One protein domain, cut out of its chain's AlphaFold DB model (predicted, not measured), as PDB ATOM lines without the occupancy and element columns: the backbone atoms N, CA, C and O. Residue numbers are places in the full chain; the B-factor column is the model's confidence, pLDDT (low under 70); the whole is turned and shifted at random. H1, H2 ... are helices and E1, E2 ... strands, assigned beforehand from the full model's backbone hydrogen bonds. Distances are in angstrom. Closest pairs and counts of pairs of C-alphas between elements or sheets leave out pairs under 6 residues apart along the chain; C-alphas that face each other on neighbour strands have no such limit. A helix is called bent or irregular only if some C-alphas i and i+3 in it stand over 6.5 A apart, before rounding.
ATOM      1  N   TRP A 384      27.058 -40.898 -20.943       94.69
ATOM      2  CA  TRP A 384      27.506 -40.071 -19.839       94.69
ATOM      3  C   TRP A 384      28.984 -40.293 -19.559       94.69
ATOM      4  O   TRP A 384      29.462 -41.420 -19.489       94.69
ATOM      5  N   THR A 385      29.694 -39.196 -19.347       96.00
ATOM      6  CA  THR A 385      31.048 -39.189 -18.811       96.00
ATOM      7  C   THR A 385      31.116 -38.169 -17.687       96.00
ATOM      8  O   THR A 385      30.847 -36.986 -17.888       96.00
ATOM      9  N   CYS A 386      31.471 -38.620 -16.492       95.81
ATOM     10  CA  CYS A 386      31.627 -37.800 -15.306       95.81
ATOM     11  C   CYS A 386      33.103 -37.713 -14.924       95.81
ATOM     12  O   CYS A 386      33.698 -38.677 -14.448       95.81
ATOM     13  N   LEU A 387      33.694 -36.534 -15.090       94.38
ATOM     14  CA  LEU A 387      35.036 -36.238 -14.614       94.38
ATOM     15  C   LEU A 387      34.970 -35.974 -13.105       94.38
ATOM     16  O   LEU A 387      34.383 -34.985 -12.660       94.38
ATOM     17  N   ALA A 388      35.590 -36.850 -12.321       90.19
ATOM     18  CA  ALA A 388      35.675 -36.764 -10.864       90.19
ATOM     19  C   ALA A 388      37.131 -36.556 -10.426       90.19
ATOM     20  O   ALA A 388      38.050 -36.727 -11.220       90.19
ATOM     21  N   GLY A 389      37.358 -36.156  -9.178       83.69
ATOM     22  CA  GLY A 389      38.704 -36.012  -8.612       83.69
ATOM     23  C   GLY A 389      38.889 -34.720  -7.826       83.69
ATOM     24  O   GLY A 389      38.046 -33.819  -7.866       83.69
ATOM     25  N   ILE A 390      40.013 -34.603  -7.122       78.44
ATOM     26  CA  ILE A 390      40.305 -33.467  -6.237       78.44
ATOM     27  C   ILE A 390      40.390 -32.121  -6.981       78.44
ATOM     28  O   ILE A 390      40.488 -32.045  -8.215       78.44
ATOM     29  N   ASN A 391      40.338 -31.019  -6.230       79.38
ATOM     30  CA  ASN A 391      40.514 -29.682  -6.792       79.38
ATOM     31  C   ASN A 391      41.871 -29.569  -7.494       79.38
ATOM     32  O   ASN A 391      42.907 -29.982  -6.982       79.38
ATOM     33  N   GLY A 392      41.852 -29.028  -8.711       77.62
ATOM     34  CA  GLY A 392      43.038 -28.942  -9.555       77.62
ATOM     35  C   GLY A 392      43.396 -30.222 -10.319       77.62
ATOM     36  O   GLY A 392      44.247 -30.135 -11.193       77.62
ATOM     37  N   ALA A 393      42.748 -31.375 -10.115       84.00
ATOM     38  CA  ALA A 393      43.098 -32.614 -10.832       84.00
ATOM     39  C   ALA A 393      43.114 -32.470 -12.371       84.00
ATOM     40  O   ALA A 393      43.921 -33.101 -13.040       84.00
ATOM     41  N   GLY A 394      42.302 -31.560 -12.923       88.25
ATOM     42  CA  GLY A 394      42.303 -31.226 -14.351       88.25
ATOM     43  C   GLY A 394      40.919 -31.202 -14.995       88.25
ATOM     44  O   GLY A 394      40.835 -30.867 -16.167       88.25
ATOM     45  N   LYS A 395      39.843 -31.479 -14.244       92.75
ATOM     46  CA  LYS A 395      38.454 -31.621 -14.736       92.75
ATOM     47  C   LYS A 395      38.016 -30.507 -15.695       92.75
ATOM     48  O   LYS A 395      37.773 -30.768 -16.869       92.75
ATOM     49  N   SER A 396      38.046 -29.250 -15.246       93.38
ATOM     50  CA  SER A 396      37.706 -28.098 -16.094       93.38
ATOM     51  C   SER A 396      38.670 -27.919 -17.273       93.38
ATOM     52  O   SER A 396      38.286 -27.389 -18.308       93.38
ATOM     53  N   SER A 397      39.925 -28.372 -17.143       94.12
ATOM     54  CA  SER A 397      40.915 -28.298 -18.232       94.12
ATOM     55  C   SER A 397      40.609 -29.308 -19.338       94.12
ATOM     56  O   SER A 397      40.792 -28.982 -20.505       94.12
ATOM     57  N   VAL A 398      40.096 -30.493 -18.987       94.94
ATOM     58  CA  VAL A 398      39.601 -31.493 -19.946       94.94
ATOM     59  C   VAL A 398      38.383 -30.947 -20.693       94.94
ATOM     60  O   VAL A 398      38.372 -30.980 -21.920       94.94
ATOM     61  N   LEU A 399      37.402 -30.358 -19.992       96.19
ATOM     62  CA  LEU A 399      36.247 -29.726 -20.649       96.19
ATOM     63  C   LEU A 399      36.653 -28.579 -21.585       96.19
ATOM     64  O   LEU A 399      36.171 -28.494 -22.713       96.19
ATOM     65  N   GLN A 400      37.557 -27.705 -21.135       95.69
ATOM     66  CA  GLN A 400      38.075 -26.606 -21.954       95.69
ATOM     67  C   GLN A 400      38.832 -27.124 -23.181       95.69
ATOM     68  O   GLN A 400      38.658 -26.575 -24.264       95.69
ATOM     69  N   ALA A 401      39.641 -28.178 -23.040       95.00
ATOM     70  CA  ALA A 401      40.366 -28.773 -24.159       95.00
ATOM     71  C   ALA A 401      39.419 -29.403 -25.189       95.00
ATOM     72  O   ALA A 401      39.570 -29.148 -26.382       95.00
ATOM     73  N   LEU A 402      38.392 -30.126 -24.733       95.81
ATOM     74  CA  LEU A 402      37.361 -30.667 -25.615       95.81
ATOM     75  C   LEU A 402      36.626 -29.544 -26.364       95.81
ATOM     76  O   LEU A 402      36.424 -29.631 -27.570       95.81
ATOM     77  N   CYS A 403      36.310 -28.440 -25.683       95.12
ATOM     78  CA  CYS A 403      35.719 -27.264 -26.318       95.12
ATOM     79  C   CYS A 403      36.623 -26.659 -27.411       95.12
ATOM     80  O   CYS A 403      36.132 -26.297 -28.481       95.12
ATOM     81  N   LEU A 404      37.942 -26.596 -27.189       93.69
ATOM     82  CA  LEU A 404      38.877 -26.155 -28.227       93.69
ATOM     83  C   LEU A 404      38.831 -27.075 -29.452       93.69
ATOM     84  O   LEU A 404      38.723 -26.570 -30.568       93.69
ATOM     85  N   SER A 405      38.841 -28.396 -29.266       92.12
ATOM     86  CA  SER A 405      38.726 -29.359 -30.374       92.12
ATOM     87  C   SER A 405      37.439 -29.201 -31.176       92.12
ATOM     88  O   SER A 405      37.469 -29.329 -32.398       92.12
ATOM     89  N   LEU A 406      36.326 -28.914 -30.495       92.31
ATOM     90  CA  LEU A 406      35.007 -28.746 -31.107       92.31
ATOM     91  C   LEU A 406      34.875 -27.424 -31.872       92.31
ATOM     92  O   LEU A 406      34.288 -27.398 -32.952       92.31
ATOM     93  N   LEU A 407      35.420 -26.326 -31.337       92.12
ATOM     94  CA  LEU A 407      35.398 -25.015 -31.997       92.12
ATOM     95  C   LEU A 407      36.283 -24.985 -33.245       92.12
ATOM     96  O   LEU A 407      35.863 -24.476 -34.289       92.12
ATOM     97  N   GLY A 408      37.506 -25.508 -33.126       88.25
ATOM     98  CA  GLY A 408      38.457 -25.543 -34.227       88.25
ATOM     99  C   GLY A 408      38.843 -24.179 -34.804       88.25
ATOM    100  O   GLY A 408      38.483 -23.108 -34.305       88.25
ATOM    101  N   GLU A 409      39.583 -24.194 -35.910       81.94
ATOM    102  CA  GLU A 409      39.904 -22.963 -36.634       81.94
ATOM    103  C   GLU A 409      38.759 -22.497 -37.561       81.94
ATOM    104  O   GLU A 409      38.073 -23.312 -38.189       81.94
ATOM    105  N   ARG A 479      29.852 -27.645 -36.783       88.38
ATOM    106  CA  ARG A 479      28.975 -26.497 -36.498       88.38
ATOM    107  C   ARG A 479      27.516 -26.802 -36.776       88.38
ATOM    108  O   ARG A 479      26.673 -26.067 -36.274       88.38
ATOM    109  N   ASP A 480      27.194 -27.835 -37.539       89.06
ATOM    110  CA  ASP A 480      25.808 -28.193 -37.828       89.06
ATOM    111  C   ASP A 480      25.155 -28.958 -36.662       89.06
ATOM    112  O   ASP A 480      23.929 -28.993 -36.554       89.06
ATOM    113  N   HIS A 481      25.953 -29.460 -35.714       91.69
ATOM    114  CA  HIS A 481      25.465 -30.118 -34.503       91.69
ATOM    115  C   HIS A 481      25.150 -29.130 -33.369       91.69
ATOM    116  O   HIS A 481      25.606 -27.980 -33.333       91.69
ATOM    117  N   VAL A 482      24.345 -29.582 -32.405       94.62
ATOM    118  CA  VAL A 482      24.091 -28.841 -31.166       94.62
ATOM    119  C   VAL A 482      25.190 -29.159 -30.160       94.62
ATOM    120  O   VAL A 482      25.229 -30.238 -29.579       94.62
ATOM    121  N   ILE A 483      26.074 -28.188 -29.951       94.94
ATOM    122  CA  ILE A 483      27.150 -28.240 -28.962       94.94
ATOM    123  C   ILE A 483      26.971 -27.044 -28.032       94.94
ATOM    124  O   ILE A 483      26.961 -25.895 -28.487       94.94
ATOM    125  N   VAL A 484      26.811 -27.306 -26.738       95.38
ATOM    126  CA  VAL A 484      26.670 -26.265 -25.711       95.38
ATOM    127  C   VAL A 484      27.545 -26.583 -24.512       95.38
ATOM    128  O   VAL A 484      27.744 -27.752 -24.166       95.38
ATOM    129  N   SER A 485      28.076 -25.544 -23.868       95.38
ATOM    130  CA  SER A 485      28.850 -25.735 -22.652       95.38
ATOM    131  C   SER A 485      28.619 -24.668 -21.595       95.38
ATOM    132  O   SER A 485      28.407 -23.486 -21.875       95.38
ATOM    133  N   TYR A 486      28.663 -25.120 -20.347       94.62
ATOM    134  CA  TYR A 486      28.315 -24.328 -19.179       94.62
ATOM    135  C   TYR A 486      29.434 -24.447 -18.139       94.62
ATOM    136  O   TYR A 486      29.668 -25.523 -17.592       94.62
ATOM    137  N   GLY A 487      30.155 -23.352 -17.893       92.38
ATOM    138  CA  GLY A 487      31.188 -23.276 -16.851       92.38
ATOM    139  C   GLY A 487      30.615 -23.102 -15.451       92.38
ATOM    140  O   GLY A 487      29.460 -22.721 -15.312       92.38
ATOM    141  N   ALA A 488      31.427 -23.348 -14.419       87.75
ATOM    142  CA  ALA A 488      30.967 -23.513 -13.038       87.75
ATOM    143  C   ALA A 488      30.141 -22.331 -12.496       87.75
ATOM    144  O   ALA A 488      29.076 -22.550 -11.925       87.75
ATOM    145  N   THR A 489      30.570 -21.079 -12.718       83.12
ATOM    146  CA  THR A 489      29.952 -19.893 -12.090       83.12
ATOM    147  C   THR A 489      28.488 -19.677 -12.467       83.12
ATOM    148  O   THR A 489      27.741 -19.154 -11.646       83.12
ATOM    149  N   ARG A 490      28.076 -20.061 -13.686       83.31
ATOM    150  CA  ARG A 490      26.694 -19.970 -14.215       83.31
ATOM    151  C   ARG A 490      25.940 -18.708 -13.776       83.31
ATOM    152  O   ARG A 490      24.763 -18.774 -13.418       83.31
ATOM    153  N   THR A 491      26.622 -17.561 -13.798       80.62
ATOM    154  CA  THR A 491      26.058 -16.298 -13.313       80.62
ATOM    155  C   THR A 491      24.862 -15.924 -14.178       80.62
ATOM    156  O   THR A 491      24.996 -15.781 -15.393       80.62
ATOM    157  N   LEU A 492      23.695 -15.764 -13.561       84.25
ATOM    158  CA  LEU A 492      22.474 -15.415 -14.278       84.25
ATOM    159  C   LEU A 492      22.398 -13.913 -14.537       84.25
ATOM    160  O   LEU A 492      22.821 -13.104 -13.710       84.25
ATOM    161  N   SER A 493      21.821 -13.553 -15.679       81.62
ATOM    162  CA  SER A 493      21.502 -12.174 -16.029       81.62
ATOM    163  C   SER A 493      20.075 -12.062 -16.544       81.62
ATOM    164  O   SER A 493      19.586 -12.942 -17.255       81.62
ATOM    165  N   ASP A 494      19.433 -10.940 -16.224       79.50
ATOM    166  CA  ASP A 494      18.114 -10.579 -16.749       79.50
ATOM    167  C   ASP A 494      18.198  -9.980 -18.168       79.50
ATOM    168  O   ASP A 494      17.180  -9.648 -18.777       79.50
ATOM    169  N   TYR A 495      19.407  -9.888 -18.731       78.81
ATOM    170  CA  TYR A 495      19.680  -9.419 -20.088       78.81
ATOM    171  C   TYR A 495      20.654 -10.370 -20.796       78.81
ATOM    172  O   TYR A 495      21.436 -11.067 -20.149       78.81
ATOM    173  N   GLU A 496      20.644 -10.385 -22.132       74.56
ATOM    174  CA  GLU A 496      21.709 -11.057 -22.889       74.56
ATOM    175  C   GLU A 496      23.053 -10.366 -22.624       74.56
ATOM    176  O   GLU A 496      23.132  -9.137 -22.630       74.56
ATOM    177  N   ASP A 497      24.109 -11.149 -22.390       78.75
ATOM    178  CA  ASP A 497      25.424 -10.619 -22.032       78.75
ATOM    179  C   ASP A 497      26.035  -9.797 -23.186       78.75
ATOM    180  O   ASP A 497      26.418 -10.364 -24.219       78.75
ATOM    181  N   PRO A 498      26.188  -8.466 -23.034       78.50
ATOM    182  CA  PRO A 498      26.673  -7.625 -24.116       78.50
ATOM    183  C   PRO A 498      28.177  -7.799 -24.380       78.50
ATOM    184  O   PRO A 498      28.654  -7.444 -25.458       78.50
ATOM    185  N   ARG A 499      28.944  -8.347 -23.422       82.56
ATOM    186  CA  ARG A 499      30.421  -8.387 -23.463       82.56
ATOM    187  C   ARG A 499      30.983  -9.264 -24.572       82.56
ATOM    188  O   ARG A 499      32.136  -9.101 -24.960       82.56
ATOM    189  N   HIS A 500      30.173 -10.190 -25.073       84.56
ATOM    190  CA  HIS A 500      30.592 -11.185 -26.050       84.56
ATOM    191  C   HIS A 500      29.801 -11.108 -27.357       84.56
ATOM    192  O   HIS A 500      29.957 -11.990 -28.191       84.56
ATOM    193  N   LEU A 501      28.994 -10.059 -27.581       82.56
ATOM    194  CA  LEU A 501      28.166  -9.905 -28.791       82.56
ATOM    195  C   LEU A 501      28.966  -9.884 -30.100       82.56
ATOM    196  O   LEU A 501      28.418 -10.212 -31.148       82.56
ATOM    197  N   SER A 502      30.244  -9.504 -30.046       85.81
ATOM    198  CA  SER A 502      31.144  -9.521 -31.200       85.81
ATOM    199  C   SER A 502      31.671 -10.915 -31.558       85.81
ATOM    200  O   SER A 502      32.298 -11.049 -32.604       85.81
ATOM    201  N   LEU A 503      31.476 -11.921 -30.696       90.50
ATOM    202  CA  LEU A 503      31.919 -13.295 -30.935       90.50
ATOM    203  C   LEU A 503      30.876 -14.073 -31.748       90.50
ATOM    204  O   LEU A 503      29.662 -13.864 -31.622       90.50
ATOM    205  N   SER A 504      31.354 -15.033 -32.528       91.81
ATOM    206  CA  SER A 504      30.538 -15.980 -33.280       91.81
ATOM    207  C   SER A 504      29.589 -16.755 -32.350       91.81
ATOM    208  O   SER A 504      29.945 -17.047 -31.201       91.81
ATOM    209  N   PRO A 505      28.370 -17.111 -32.803       90.25
ATOM    210  CA  PRO A 505      27.392 -17.833 -31.985       90.25
ATOM    211  C   PRO A 505      27.940 -19.108 -31.328       90.25
ATOM    212  O   PRO A 505      27.616 -19.378 -30.175       90.25
ATOM    213  N   GLU A 506      28.788 -19.860 -32.027       92.25
ATOM    214  CA  GLU A 506      29.416 -21.098 -31.552       92.25
ATOM    215  C   GLU A 506      30.382 -20.847 -30.386       92.25
ATOM    216  O   GLU A 506      30.435 -21.636 -29.442       92.25
ATOM    217  N   VAL A 507      31.115 -19.729 -30.430       92.94
ATOM    218  CA  VAL A 507      32.051 -19.309 -29.379       92.94
ATOM    219  C   VAL A 507      31.275 -18.777 -28.176       92.94
ATOM    220  O   VAL A 507      31.562 -19.160 -27.044       92.94
ATOM    221  N   ARG A 508      30.238 -17.956 -28.403       91.25
ATOM    222  CA  ARG A 508      29.369 -17.439 -27.328       91.25
ATOM    223  C   ARG A 508      28.715 -18.555 -26.515       91.25
ATOM    224  O   ARG A 508      28.665 -18.448 -25.297       91.25
ATOM    225  N   ARG A 509      28.275 -19.638 -27.163       90.50
ATOM    226  CA  ARG A 509      27.661 -20.807 -26.494       90.50
ATOM    227  C   ARG A 509      28.613 -21.579 -25.587       90.50
ATOM    228  O   ARG A 509      28.158 -22.426 -24.830       90.50
ATOM    229  N   GLN A 510      29.914 -21.314 -25.687       92.38
ATOM    230  CA  GLN A 510      30.938 -22.045 -24.948       92.38
ATOM    231  C   GLN A 510      31.840 -21.139 -24.098       92.38
ATOM    232  O   GLN A 510      32.691 -21.619 -23.347       92.38
ATOM    233  N   ILE A 511      31.643 -19.816 -24.171       91.62
ATOM    234  CA  ILE A 511      32.509 -18.823 -23.524       91.62
ATOM    235  C   ILE A 511      32.495 -18.930 -21.998       91.62
ATOM    236  O   ILE A 511      33.493 -18.604 -21.359       91.62
ATOM    237  N   THR A 512      31.407 -19.441 -21.415       92.19
ATOM    238  CA  THR A 512      31.253 -19.595 -19.960       92.19
ATOM    239  C   THR A 512      32.289 -20.545 -19.352       92.19
ATOM    240  O   THR A 512      32.653 -20.381 -18.192       92.19
ATOM    241  N   LEU A 513      32.837 -21.490 -20.132       92.19
ATOM    242  CA  LEU A 513      33.958 -22.324 -19.690       92.19
ATOM    243  C   LEU A 513      35.279 -21.546 -19.590       92.19
ATOM    244  O   LEU A 513      36.169 -21.976 -18.861       92.19
ATOM    245  N   PHE A 514      35.453 -20.439 -20.315       91.44
ATOM    246  CA  PHE A 514      36.729 -19.709 -20.404       91.44
ATOM    247  C   PHE A 514      36.718 -18.358 -19.695       91.44
ATOM    248  O   PHE A 514      37.780 -17.870 -19.300       91.44
ATOM    249  N   ASP A 515      35.548 -17.742 -19.565       89.75
ATOM    250  CA  ASP A 515      35.358 -16.467 -18.896       89.75
ATOM    251  C   ASP A 515      34.409 -16.639 -17.701       89.75
ATOM    252  O   ASP A 515      33.195 -16.720 -17.893       89.75
ATOM    253  N   PRO A 516      34.933 -16.668 -16.462       84.12
ATOM    254  CA  PRO A 516      34.111 -16.799 -15.259       84.12
ATOM    255  C   PRO A 516      33.092 -15.672 -15.085       84.12
ATOM    256  O   PRO A 516      32.125 -15.837 -14.340       84.12
ATOM    257  N   LEU A 517      33.327 -14.523 -15.733       86.88
ATOM    258  CA  LEU A 517      32.433 -13.382 -15.672       86.88
ATOM    259  C   LEU A 517      31.286 -13.501 -16.672       86.88
ATOM    260  O   LEU A 517      30.321 -12.758 -16.499       86.88
ATOM    261  N   ALA A 518      31.371 -14.364 -17.690       86.75
ATOM    262  CA  ALA A 518      30.315 -14.532 -18.684       86.75
ATOM    263  C   ALA A 518      28.995 -14.941 -18.019       86.75
ATOM    264  O   ALA A 518      28.965 -15.759 -17.097       86.75
ATOM    265  N   GLN A 519      27.903 -14.341 -18.487       86.69
ATOM    266  CA  GLN A 519      26.571 -14.555 -17.931       86.69
ATOM    267  C   GLN A 519      25.708 -15.423 -18.845       86.69
ATOM    268  O   GLN A 519      25.779 -15.330 -20.070       86.69
ATOM    269  N   ILE A 520      24.854 -16.237 -18.229       86.12
ATOM    270  CA  ILE A 520      23.800 -16.994 -18.906       86.12
ATOM    271  C   ILE A 520      22.498 -16.205 -18.749       86.12
ATOM    272  O   ILE A 520      22.139 -15.797 -17.641       86.12
ATOM    273  N   ALA A 521      21.791 -15.975 -19.855       87.12
ATOM    274  CA  ALA A 521      20.482 -15.336 -19.808       87.12
ATOM    275  C   ALA A 521      19.501 -16.203 -19.004       87.12
ATOM    276  O   ALA A 521      19.451 -17.423 -19.174       87.12
ATOM    277  N   SER A 522      18.709 -15.579 -18.134       88.81
ATOM    278  CA  SER A 522      17.665 -16.290 -17.400       88.81
ATOM    279  C   SER A 522      16.643 -16.911 -18.365       88.81
ATOM    280  O   SER A 522      16.444 -16.438 -19.491       88.81
ATOM    281  N   ALA A 611      22.454 -33.756 -28.922       95.06
ATOM    282  CA  ALA A 611      23.383 -32.718 -28.502       95.06
ATOM    283  C   ALA A 611      24.613 -33.286 -27.791       95.06
ATOM    284  O   ALA A 611      24.532 -34.303 -27.104       95.06
ATOM    285  N   LEU A 612      25.716 -32.542 -27.856       96.19
ATOM    286  CA  LEU A 612      26.849 -32.680 -26.948       96.19
ATOM    287  C   LEU A 612      26.791 -31.560 -25.906       96.19
ATOM    288  O   LEU A 612      26.868 -30.375 -26.247       96.19
ATOM    289  N   VAL A 613      26.657 -31.935 -24.634       97.38
ATOM    290  CA  VAL A 613      26.500 -30.991 -23.523       97.38
ATOM    291  C   VAL A 613      27.651 -31.147 -22.538       97.38
ATOM    292  O   VAL A 613      27.841 -32.209 -21.942       97.38
ATOM    293  N   LEU A 614      28.407 -30.062 -22.347       97.75
ATOM    294  CA  LEU A 614      29.507 -30.002 -21.384       97.75
ATOM    295  C   LEU A 614      29.095 -29.160 -20.168       97.75
ATOM    296  O   LEU A 614      28.734 -27.994 -20.333       97.75
ATOM    297  N   ILE A 615      29.161 -29.702 -18.951       96.38
ATOM    298  CA  ILE A 615      28.823 -28.942 -17.729       96.38
ATOM    299  C   ILE A 615      29.934 -29.081 -16.699       96.38
ATOM    300  O   ILE A 615      30.214 -30.178 -16.223       96.38
ATOM    301  N   ASP A 616      30.529 -27.957 -16.312       95.19
ATOM    302  CA  ASP A 616      31.445 -27.902 -15.178       95.19
ATOM    303  C   ASP A 616      30.652 -27.723 -13.875       95.19
ATOM    304  O   ASP A 616      29.747 -26.891 -13.799       95.19
ATOM    305  N   GLU A 617      30.984 -28.524 -12.863       93.06
ATOM    306  CA  GLU A 617      30.340 -28.579 -11.548       93.06
ATOM    307  C   GLU A 617      28.817 -28.684 -11.643       93.06
ATOM    308  O   GLU A 617      28.097 -27.806 -11.172       93.06
ATOM    309  N   ILE A 618      28.300 -29.759 -12.252       94.31
ATOM    310  CA  ILE A 618      26.857 -29.939 -12.500       94.31
ATOM    311  C   ILE A 618      25.998 -29.743 -11.237       94.31
ATOM    312  O   ILE A 618      24.879 -29.236 -11.331       94.31
ATOM    313  N   ASP A 619      26.548 -30.049 -10.061       91.25
ATOM    314  CA  ASP A 619      25.947 -29.909  -8.733       91.25
ATOM    315  C   ASP A 619      25.914 -28.497  -8.133       91.25
ATOM    316  O   ASP A 619      25.223 -28.308  -7.125       91.25
ATOM    317  N   LEU A 620      26.618 -27.507  -8.698       87.19
ATOM    318  CA  LEU A 620      26.718 -26.184  -8.068       87.19
ATOM    319  C   LEU A 620      25.330 -25.563  -7.816       87.19
ATOM    320  O   LEU A 620      24.449 -25.586  -8.674       87.19
ATOM    321  N   HIS A 621      25.148 -25.009  -6.612       81.19
ATOM    322  CA  HIS A 621      23.903 -24.412  -6.103       81.19
ATOM    323  C   HIS A 621      22.693 -25.358  -5.987       81.19
ATOM    324  O   HIS A 621      21.602 -24.912  -5.619       81.19
ATOM    325  N   LEU A 622      22.850 -26.663  -6.238       85.62
ATOM    326  CA  LEU A 622      21.752 -27.622  -6.123       85.62
ATOM    327  C   LEU A 622      21.564 -28.109  -4.692       85.62
ATOM    328  O   LEU A 622      22.506 -28.546  -4.035       85.62
ATOM    329  N   HIS A 623      20.309 -28.136  -4.245       85.31
ATOM    330  CA  HIS A 623      19.947 -28.810  -3.004       85.31
ATOM    331  C   HIS A 623      20.257 -30.323  -3.103       85.31
ATOM    332  O   HIS A 623      19.983 -30.922  -4.149       85.31
ATOM    333  N   PRO A 624      20.744 -30.983  -2.031       85.00
ATOM    334  CA  PRO A 624      21.098 -32.408  -2.035       85.00
ATOM    335  C   PRO A 624      20.035 -33.356  -2.609       85.00
ATOM    336  O   PRO A 624      20.363 -34.337  -3.273       85.00
ATOM    337  N   SER A 625      18.748 -33.069  -2.383       83.62
ATOM    338  CA  SER A 625      17.654 -33.877  -2.943       83.62
ATOM    339  C   SER A 625      17.589 -33.816  -4.470       83.62
ATOM    340  O   SER A 625      17.290 -34.829  -5.092       83.62
ATOM    341  N   LEU A 626      17.888 -32.658  -5.070       83.88
ATOM    342  CA  LEU A 626      17.924 -32.483  -6.522       83.88
ATOM    343  C   LEU A 626      19.165 -33.133  -7.128       83.88
ATOM    344  O   LEU A 626      19.056 -33.759  -8.177       83.88
ATOM    345  N   GLN A 627      20.312 -33.054  -6.446       89.75
ATOM    346  CA  GLN A 627      21.545 -33.699  -6.906       89.75
ATOM    347  C   GLN A 627      21.334 -35.203  -7.145       89.75
ATOM    348  O   GLN A 627      21.695 -35.713  -8.197       89.75
ATOM    349  N   ARG A 628      20.638 -35.895  -6.235       85.88
ATOM    350  CA  ARG A 628      20.363 -37.340  -6.360       85.88
ATOM    351  C   ARG A 628      19.466 -37.729  -7.536       85.88
ATOM    352  O   ARG A 628      19.508 -38.874  -7.966       85.88
ATOM    353  N   ILE A 629      18.600 -36.829  -8.002       88.00
ATOM    354  CA  ILE A 629      17.613 -37.155  -9.044       88.00
ATOM    355  C   ILE A 629      17.970 -36.568 -10.407       88.00
ATOM    356  O   ILE A 629      17.440 -37.034 -11.409       88.00
ATOM    357  N   LEU A 630      18.859 -35.571 -10.467       91.88
ATOM    358  CA  LEU A 630      19.135 -34.825 -11.692       91.88
ATOM    359  C   LEU A 630      19.656 -35.725 -12.820       91.88
ATOM    360  O   LEU A 630      19.058 -35.761 -13.892       91.88
ATOM    361  N   VAL A 631      20.744 -36.463 -12.578       93.81
ATOM    362  CA  VAL A 631      21.370 -37.327 -13.596       93.81
ATOM    363  C   VAL A 631      20.418 -38.441 -14.055       93.81
ATOM    364  O   VAL A 631      20.214 -38.554 -15.266       93.81
ATOM    365  N   PRO A 632      19.751 -39.203 -13.158       91.25
ATOM    366  CA  PRO A 632      18.747 -40.185 -13.572       91.25
ATOM    367  C   PRO A 632      17.629 -39.589 -14.442       91.25
ATOM    368  O   PRO A 632      17.285 -40.149 -15.480       91.25
ATOM    369  N   ARG A 633      17.100 -38.416 -14.072       92.69
ATOM    370  CA  ARG A 633      16.010 -37.763 -14.812       92.69
ATOM    371  C   ARG A 633      16.444 -37.236 -16.174       92.69
ATOM    372  O   ARG A 633      15.703 -37.379 -17.144       92.69
ATOM    373  N   LEU A 634      17.629 -36.632 -16.267       94.75
ATOM    374  CA  LEU A 634      18.175 -36.160 -17.542       94.75
ATOM    375  C   LEU A 634      18.439 -37.327 -18.491       94.75
ATOM    376  O   LEU A 634      18.115 -37.230 -19.670       94.75
ATOM    377  N   ARG A 635      18.945 -38.445 -17.969       93.19
ATOM    378  CA  ARG A 635      19.183 -39.673 -18.733       93.19
ATOM    379  C   ARG A 635      17.904 -40.231 -19.365       93.19
ATOM    380  O   ARG A 635      17.928 -40.644 -20.519       93.19
ATOM    381  N   GLU A 636      16.790 -40.207 -18.634       90.81
ATOM    382  CA  GLU A 636      15.472 -40.606 -19.151       90.81
ATOM    383  C   GLU A 636      14.893 -39.585 -20.141       90.81
ATOM    384  O   GLU A 636      14.271 -39.952 -21.136       90.81
ATOM    385  N   THR A 637      15.081 -38.292 -19.866       93.06
ATOM    386  CA  THR A 637      14.417 -37.205 -20.603       93.06
ATOM    387  C   THR A 637      15.128 -36.845 -21.909       93.06
ATOM    388  O   THR A 637      14.472 -36.422 -22.865       93.06
ATOM    389  N   LEU A 638      16.453 -36.997 -21.943       95.44
ATOM    390  CA  LEU A 638      17.360 -36.600 -23.023       95.44
ATOM    391  C   LEU A 638      18.294 -37.773 -23.413       95.44
ATOM    392  O   LEU A 638      19.515 -37.654 -23.304       95.44
ATOM    393  N   PRO A 639      17.748 -38.923 -23.859       92.12
ATOM    394  CA  PRO A 639      18.516 -40.148 -24.107       92.12
ATOM    395  C   PRO A 639      19.538 -40.042 -25.249       92.12
ATOM    396  O   PRO A 639      20.494 -40.814 -25.269       92.12
ATOM    397  N   ARG A 640      19.342 -39.109 -26.192       92.50
ATOM    398  CA  ARG A 640      20.234 -38.872 -27.342       92.50
ATOM    399  C   ARG A 640      21.331 -37.843 -27.069       92.50
ATOM    400  O   ARG A 640      22.168 -37.606 -27.929       92.50
ATOM    401  N   VAL A 641      21.342 -37.233 -25.885       95.06
ATOM    402  CA  VAL A 641      22.370 -36.259 -25.512       95.06
ATOM    403  C   VAL A 641      23.599 -36.985 -24.969       95.06
ATOM    404  O   VAL A 641      23.481 -37.824 -24.072       95.06
ATOM    405  N   GLN A 642      24.779 -36.638 -25.486       95.75
ATOM    406  CA  GLN A 642      26.056 -37.012 -24.889       95.75
ATOM    407  C   GLN A 642      26.450 -35.981 -23.831       95.75
ATOM    408  O   GLN A 642      26.598 -34.792 -24.119       95.75
ATOM    409  N   TRP A 643      26.643 -36.449 -22.602       97.25
ATOM    410  CA  TRP A 643      26.979 -35.616 -21.456       97.25
ATOM    411  C   TRP A 643      28.438 -35.795 -21.065       97.25
ATOM    412  O   TRP A 643      28.865 -36.909 -20.767       97.25
ATOM    413  N   VAL A 644      29.175 -34.689 -20.970       97.69
ATOM    414  CA  VAL A 644      30.486 -34.665 -20.311       97.69
ATOM    415  C   VAL A 644      30.423 -33.660 -19.174       97.69
ATOM    416  O   VAL A 644      30.377 -32.447 -19.378       97.69
ATOM    417  N   VAL A 645      30.370 -34.174 -17.955       97.44
ATOM    418  CA  VAL A 645      30.101 -33.379 -16.760       97.44
ATOM    419  C   VAL A 645      31.263 -33.461 -15.791       97.44
ATOM    420  O   VAL A 645      32.003 -34.441 -15.780       97.44
ATOM    421  N   THR A 646      31.425 -32.449 -14.949       96.06
ATOM    422  CA  THR A 646      32.313 -32.528 -13.786       96.06
ATOM    423  C   THR A 646      31.499 -32.372 -12.514       96.06
ATOM    424  O   THR A 646      30.444 -31.732 -12.502       96.06
ATOM    425  N   THR A 647      31.972 -32.980 -11.432       92.69
ATOM    426  CA  THR A 647      31.339 -32.837 -10.123       92.69
ATOM    427  C   THR A 647      32.342 -33.052  -9.001       92.69
ATOM    428  O   THR A 647      33.337 -33.770  -9.149       92.69
ATOM    429  N   HIS A 648      32.045 -32.436  -7.862       86.38
ATOM    430  CA  HIS A 648      32.647 -32.755  -6.571       86.38
ATOM    431  C   HIS A 648      31.649 -33.402  -5.608       86.38
ATOM    432  O   HIS A 648      32.023 -33.781  -4.497       86.38
ATOM    433  N   SER A 649      30.386 -33.533  -6.014       89.56
ATOM    434  CA  SER A 649      29.349 -34.063  -5.151       89.56
ATOM    435  C   SER A 649      29.322 -35.591  -5.191       89.56
ATOM    436  O   SER A 649      28.997 -36.179  -6.229       89.56
ATOM    437  N   PRO A 650      29.536 -36.272  -4.053       88.31
ATOM    438  CA  PRO A 650      29.303 -37.715  -3.961       88.31
ATOM    439  C   PRO A 650      27.844 -38.104  -4.243       88.31
ATOM    440  O   PRO A 650      27.573 -39.227  -4.659       88.31
ATOM    441  N   LEU A 651      26.891 -37.184  -4.050       88.88
ATOM    442  CA  LEU A 651      25.474 -37.437  -4.326       88.88
ATOM    443  C   LEU A 651      25.181 -37.525  -5.825       88.88
ATOM    444  O   LEU A 651      24.246 -38.221  -6.207       88.88
ATOM    445  N   ILE A 652      25.963 -36.826  -6.651       90.75
ATOM    446  CA  ILE A 652      25.919 -36.954  -8.109       90.75
ATOM    447  C   ILE A 652      26.668 -38.214  -8.539       90.75
ATOM    448  O   ILE A 652      26.136 -38.995  -9.321       90.75
ATOM    449  N   LEU A 653      27.869 -38.442  -7.994       90.00
ATOM    450  CA  LEU A 653      28.730 -39.575  -8.363       90.00
ATOM    451  C   LEU A 653      28.069 -40.936  -8.123       90.00
ATOM    452  O   LEU A 653      28.281 -41.856  -8.904       90.00
ATOM    453  N   SER A 654      27.209 -41.051  -7.109       86.50
ATOM    454  CA  SER A 654      26.434 -42.273  -6.844       86.50
ATOM    455  C   SER A 654      25.411 -42.630  -7.934       86.50
ATOM    456  O   SER A 654      24.843 -43.719  -7.891       86.50
ATOM    457  N   SER A 655      25.168 -41.734  -8.898       88.06
ATOM    458  CA  SER A 655      24.232 -41.930 -10.017       88.06
ATOM    459  C   SER A 655      24.900 -42.404 -11.316       88.06
ATOM    460  O   SER A 655      24.219 -42.499 -12.339       88.06
ATOM    461  N   PHE A 656      26.210 -42.663 -11.294       88.31
ATOM    462  CA  PHE A 656      26.985 -43.100 -12.455       88.31
ATOM    463  C   PHE A 656      27.446 -44.548 -12.309       88.31
ATOM    464  O   PHE A 656      27.709 -45.025 -11.204       88.31
ATOM    465  N   ASP A 657      27.564 -45.226 -13.448       83.50
ATOM    466  CA  ASP A 657      28.296 -46.490 -13.541       83.50
ATOM    467  C   ASP A 657      29.806 -46.217 -13.481       83.50
ATOM    468  O   ASP A 657      30.279 -45.183 -13.959       83.50
ATOM    469  N   SER A 658      30.580 -47.141 -12.916       78.25
ATOM    470  CA  SER A 658      32.045 -47.031 -12.871       78.25
ATOM    471  C   SER A 658      32.699 -46.755 -14.237       78.25
ATOM    472  O   SER A 658      33.676 -46.011 -14.284       78.25
ATOM    473  N   ALA A 659      32.148 -47.272 -15.343       75.88
ATOM    474  CA  ALA A 659      32.642 -47.027 -16.701       75.88
ATOM    475  C   ALA A 659      32.372 -45.597 -17.206       75.88
ATOM    476  O   ALA A 659      33.026 -45.132 -18.136       75.88
ATOM    477  N   GLU A 660      31.425 -44.885 -16.594       86.38
ATOM    478  CA  GLU A 660      31.100 -43.492 -16.918       86.38
ATOM    479  C   GLU A 660      31.958 -42.507 -16.119       86.38
ATOM    480  O   GLU A 660      31.972 -41.317 -16.432       86.38
ATOM    481  N   ILE A 661      32.662 -42.954 -15.075       88.19
ATOM    482  CA  ILE A 661      33.432 -42.079 -14.188       88.19
ATOM    483  C   ILE A 661      34.902 -42.084 -14.599       88.19
ATOM    484  O   ILE A 661      35.597 -43.092 -14.528       88.19
ATOM    485  N   VAL A 662      35.411 -40.901 -14.928       87.19
ATOM    486  CA  VAL A 662      36.837 -40.664 -15.143       87.19
ATOM    487  C   VAL A 662      37.382 -39.979 -13.897       87.19
ATOM    488  O   VAL A 662      37.262 -38.763 -13.726       87.19
ATOM    489  N   ALA A 663      37.954 -40.771 -12.993       84.75
ATOM    490  CA  ALA A 663      38.535 -40.270 -11.756       84.75
ATOM    491  C   ALA A 663      39.932 -39.700 -12.021       84.75
ATOM    492  O   ALA A 663      40.906 -40.435 -12.108       84.75
ATOM    493  N   LEU A 664      40.040 -38.384 -12.174       84.12
ATOM    494  CA  LEU A 664      41.315 -37.711 -12.385       84.12
ATOM    495  C   LEU A 664      42.124 -37.673 -11.092       84.12
ATOM    496  O   LEU A 664      41.689 -37.108 -10.085       84.12
ATOM    497  N   ASP A 665      43.336 -38.205 -11.162       78.31
ATOM    498  CA  ASP A 665      44.289 -38.203 -10.062       78.31
ATOM    499  C   ASP A 665      45.698 -37.991 -10.614       78.31
ATOM    500  O   ASP A 665      46.180 -38.738 -11.459       78.31
ATOM    501  N   ARG A 666      46.363 -36.937 -10.139       68.88
ATOM    502  CA  ARG A 666      47.704 -36.568 -10.607       68.88
ATOM    503  C   ARG A 666      48.795 -37.486 -10.064       68.88
ATOM    504  O   ARG A 666      49.897 -37.460 -10.602       68.88
ATOM    505  N   ALA A 667      48.524 -38.209  -8.979       67.19
ATOM    506  CA  ALA A 667      49.460 -39.184  -8.436       67.19
ATOM    507  C   ALA A 667      49.498 -40.467  -9.282       67.19
ATOM    508  O   ALA A 667      50.478 -41.205  -9.232       67.19
ATOM    509  N   GLU A 668      48.451 -40.714 -10.073       62.34
ATOM    510  CA  GLU A 668      48.314 -41.920 -10.879       62.34
ATOM    511  C   GLU A 668      49.035 -41.777 -12.231       62.34
ATOM    512  O   GLU A 668      48.930 -40.732 -12.891       62.34
ATOM    513  N   PRO A 669      49.753 -42.816 -12.694       44.38
ATOM    514  CA  PRO A 669      50.346 -42.836 -14.025       44.38
ATOM    515  C   PRO A 669      49.296 -42.602 -15.119       44.38
ATOM    516  O   PRO A 669      48.288 -43.293 -15.222       44.38
ATOM    517  N   GLY A 670      49.516 -41.583 -15.954       52.12
ATOM    518  CA  GLY A 670      48.556 -41.184 -16.987       52.12
ATOM    519  C   GLY A 670      47.372 -40.348 -16.487       52.12
ATOM    520  O   GLY A 670      46.494 -40.043 -17.286       52.12
ATOM    521  N   GLY A 671      47.351 -39.944 -15.211       62.28
ATOM    522  CA  GLY A 671      46.438 -38.927 -14.682       62.28
ATOM    523  C   GLY A 671      45.010 -39.394 -14.377       62.28
ATOM    524  O   GLY A 671      44.167 -38.555 -14.045       62.28
ATOM    525  N   ILE A 672      44.720 -40.694 -14.507       66.38
ATOM    526  CA  ILE A 672      43.401 -41.293 -14.250       66.38
ATOM    527  C   ILE A 672      43.561 -42.456 -13.279       66.38
ATOM    528  O   ILE A 672      44.295 -43.406 -13.536       66.38
ATOM    529  N   ARG A 673      42.810 -42.403 -12.185       65.75
ATOM    530  CA  ARG A 673      42.687 -43.469 -11.207       65.75
ATOM    531  C   ARG A 673      41.774 -44.572 -11.726       65.75
ATOM    532  O   ARG A 673      40.618 -44.330 -12.071       65.75
ATOM    533  N   PHE A 674      42.280 -45.802 -11.706       54.06
ATOM    534  CA  PHE A 674      41.478 -46.987 -11.989       54.06
ATOM    535  C   PHE A 674      40.430 -47.217 -10.891       54.06
ATOM    536  O   PHE A 674      40.749 -47.226  -9.697       54.06
ATOM    537  N   LEU A 675      39.181 -47.425 -11.304       59.72
ATOM    538  CA  LEU A 675      38.071 -47.732 -10.411       59.72
ATOM    539  C   LEU A 675      37.880 -49.251 -10.348       59.72
ATOM    540  O   LEU A 675      37.313 -49.853 -11.253       59.72
ATOM    541  N   ASP A 676      38.356 -49.875  -9.266       47.84
ATOM    542  CA  ASP A 676      38.284 -51.333  -9.059       47.84
ATOM    543  C   ASP A 676      36.892 -51.828  -8.612       47.84
ATOM    544  O   ASP A 676      36.658 -53.028  -8.439       47.84
ATOM    545  N   ARG A 677      35.942 -50.908  -8.408       52.91
ATOM    546  CA  ARG A 677      34.611 -51.185  -7.860       52.91
ATOM    547  C   ARG A 677      33.531 -50.398  -8.576       52.91
ATOM    548  O   ARG A 677      33.720 -49.249  -8.961       52.91
ATOM    549  N   GLU A 678      32.363 -51.026  -8.648       69.69
ATOM    550  CA  GLU A 678      31.120 -50.343  -8.984       69.69
ATOM    551  C   GLU A 678      30.755 -49.378  -7.854       69.69
ATOM    552  O   GLU A 678      30.655 -49.807  -6.706       69.69
ATOM    553  N   ILE A 679      30.560 -48.097  -8.176       67.44
ATOM    554  CA  ILE A 679      30.212 -47.054  -7.193       67.44
ATOM    555  C   ILE A 679      28.690 -46.926  -7.047       67.44
ATOM    556  O   ILE A 679      28.187 -46.367  -6.070       67.44
ATOM    557  N   LEU A 680      27.935 -47.488  -7.994       65.06
ATOM    558  CA  LEU A 680      26.483 -47.522  -7.948       65.06
ATOM    559  C   LEU A 680      26.004 -48.206  -6.654       65.06
ATOM    560  O   LEU A 680      26.217 -49.399  -6.439       65.06
ATOM    561  N   GLY A 681      25.338 -47.435  -5.792       63.53
ATOM    562  CA  GLY A 681      24.835 -47.898  -4.495       63.53
ATOM    563  C   GLY A 681      25.760 -47.649  -3.299       63.53
ATOM    564  O   GLY A 681      25.365 -47.974  -2.180       63.53
ATOM    565  N   PHE A 682      26.939 -47.052  -3.494       69.88
ATOM    566  CA  PHE A 682      27.777 -46.605  -2.378       69.88
ATOM    567  C   PHE A 682      27.073 -45.501  -1.582       69.88
ATOM    568  O   PHE A 682      26.372 -44.641  -2.128       69.88
ATOM    569  N   THR A 683      27.296 -45.501  -0.272       75.12
ATOM    570  CA  THR A 683      26.926 -44.384   0.597       75.12
ATOM    571  C   THR A 683      27.824 -43.176   0.328       75.12
ATOM    572  O   THR A 683      28.945 -43.297  -0.171       75.12
ATOM    573  N   THR A 684      27.353 -41.984   0.691       78.88
ATOM    574  CA  THR A 684      28.124 -40.740   0.557       78.88
ATOM    575  C   THR A 684      29.509 -40.848   1.207       78.88
ATOM    576  O   THR A 684      30.502 -40.437   0.611       78.88
ATOM    577  N   ASP A 685      29.581 -41.447   2.397       76.50
ATOM    578  CA  ASP A 685      30.817 -41.572   3.176       76.50
ATOM    579  C   ASP A 685      31.803 -42.551   2.535       76.50
ATOM    580  O   ASP A 685      33.015 -42.332   2.567       76.50
ATOM    581  N   GLU A 686      31.298 -43.620   1.914       73.00
ATOM    582  CA  GLU A 686      32.119 -44.542   1.130       73.00
ATOM    583  C   GLU A 686      32.693 -43.853  -0.106       73.00
ATOM    584  O   GLU A 686      33.869 -44.045  -0.400       73.00
ATOM    585  N   ILE A 687      31.918 -43.007  -0.792       79.88
ATOM    586  CA  ILE A 687      32.415 -42.231  -1.937       79.88
ATOM    587  C   ILE A 687      33.464 -41.215  -1.482       79.88
ATOM    588  O   ILE A 687      34.518 -41.112  -2.110       79.88
ATOM    589  N   TYR A 688      33.227 -40.502  -0.376       78.69
ATOM    590  CA  TYR A 688      34.215 -39.575   0.175       78.69
ATOM    591  C   TYR A 688      35.529 -40.279   0.498       78.69
ATOM    592  O   TYR A 688      36.584 -39.863   0.023       78.69
ATOM    593  N   ARG A 689      35.455 -41.387   1.239       72.12
ATOM    594  CA  ARG A 689      36.639 -42.125   1.677       72.12
ATOM    595  C   ARG A 689      37.354 -42.814   0.520       72.12
ATOM    596  O   ARG A 689      38.576 -42.803   0.465       72.12
ATOM    597  N   TRP A 690      36.612 -43.463  -0.373       71.38
ATOM    598  CA  TRP A 690      37.200 -44.321  -1.397       71.38
ATOM    599  C   TRP A 690      37.535 -43.556  -2.675       71.38
ATOM    600  O   TRP A 690      38.648 -43.705  -3.167       71.38
ATOM    601  N   LEU A 691      36.628 -42.730  -3.207       73.88
ATOM    602  CA  LEU A 691      36.830 -42.035  -4.485       73.88
ATOM    603  C   LEU A 691      37.505 -40.670  -4.309       73.88
ATOM    604  O   LEU A 691      38.381 -40.319  -5.095       73.88
ATOM    605  N   MET A 692      37.104 -39.907  -3.289       75.56
ATOM    606  CA  MET A 692      37.531 -38.511  -3.110       75.56
ATOM    607  C   MET A 692      38.708 -38.344  -2.139       75.56
ATOM    608  O   MET A 692      39.132 -37.214  -1.908       75.56
ATOM    609  N   ASP A 693      39.198 -39.444  -1.556       70.50
ATOM    610  CA  ASP A 693      40.275 -39.482  -0.551       70.50
ATOM    611  C   ASP A 693      40.079 -38.453   0.580       70.50
ATOM    612  O   ASP A 693      40.994 -37.771   1.034       70.50
TER     613      ASP A 693
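AT A GLANCE: This is residues 384 to 409, 479 to 522 and 611 to 693 of the 750 residues of the protein "ATP binding protein" of Fimbriiglobus ruber (UniProt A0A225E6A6). A wall of five parallel strands, E2 E5 E6 E1 E7 in order across it, has the long helix H1 running along one face, while H3 and H4, away from H1, only graze the sheet. Beyond the E2 edge lies a small lobe of E3, H2 and E4; towards the other end of the longest axis, past E7, lie a long loop, residues 665 to 683, and H5. The printed part has 153 residues, with five named helices and seven named strands in the order E1 H1 E2 E3 H2 E4 E5 H3 E6 H4 E7 H5. The class is mixed, helices and strands, with under half of the residues in named elements; the whole is compact, with a radius of gyration of the C-alphas of 16.1 A and spans of 47 by 35 by 28 A.

IN THESE COORDINATES: Find C-alpha 384 at (27.506, -40.071, -19.839), where E1, residues 384 to 388, begins. Its sheet also holds E2, 483 to 486; E5, 611 to 615; E6, 641 to 646, 15.8 A long; and E7, 661 to 664. H1, 395 to 407, is 18.7 A long. H3, 624 to 637, is 20.3 A long and irregular, with C-alphas 628 and 631 7.3 A apart. Look next for E3, 491 to 493; H2, 505 to 508; E4, 519 to 521; and H4, 650 to 653. H5, 684 to 690, ends at C-alpha 690, (37.200, -44.321, -1.397).

HOW THE PARTS SIT: Start at E6, an inner strand with E5 and E1 as its parallel neighbours: N 613 and O 642, across the pair E5 and E6, are within hydrogen-bond range at 2.9 A, and N 385 and O 643, across the pair E6 and E1, are within it at 2.8 A. Outward, look for N 486 and O 614 at 2.9 A between E2 and E5, and N 662 and O 386 at 2.8 A between E1 and E7. H1 and this sheet make two layers, a helix on one face of a sheet; its height over the sheet is 8.8 A. E5, H3, E6 is a strand-helix-strand unit, two parallel neighbour strands with a helix between, and its crossover is right-handed; E3, H2, E4 is another such unit, with N 520 and O 491 at 2.9 A. E6, H4, E7 is a split one, with E1 between its strands, also right-handed. H4 touches H3, closest at the C-alphas of Arg 628 and Leu 651, 5.5 A, and H5, at those of Pro 650 and Thr 684, 5.6 A. H2 only grazes the five-stranded sheet; H5 is not on it. Every O i to N i+4 pair is within hydrogen-bond range in H1 and H5, and 7 of 10 in H3; H2 and H4 are too short for such a pair.

THE WHOLE: The C-alphas of Ser 502 and Arg 677, the two farthest apart, are 47.9 A apart. Residues 410 to 478 and 523 to 610 are not printed, and the C-alpha gaps across these cuts are 11.5 A and 20.6 A. The links E3 to H2 and E7 to H5 are long. In this model pLDDT is under 70 at residues 666 to 682.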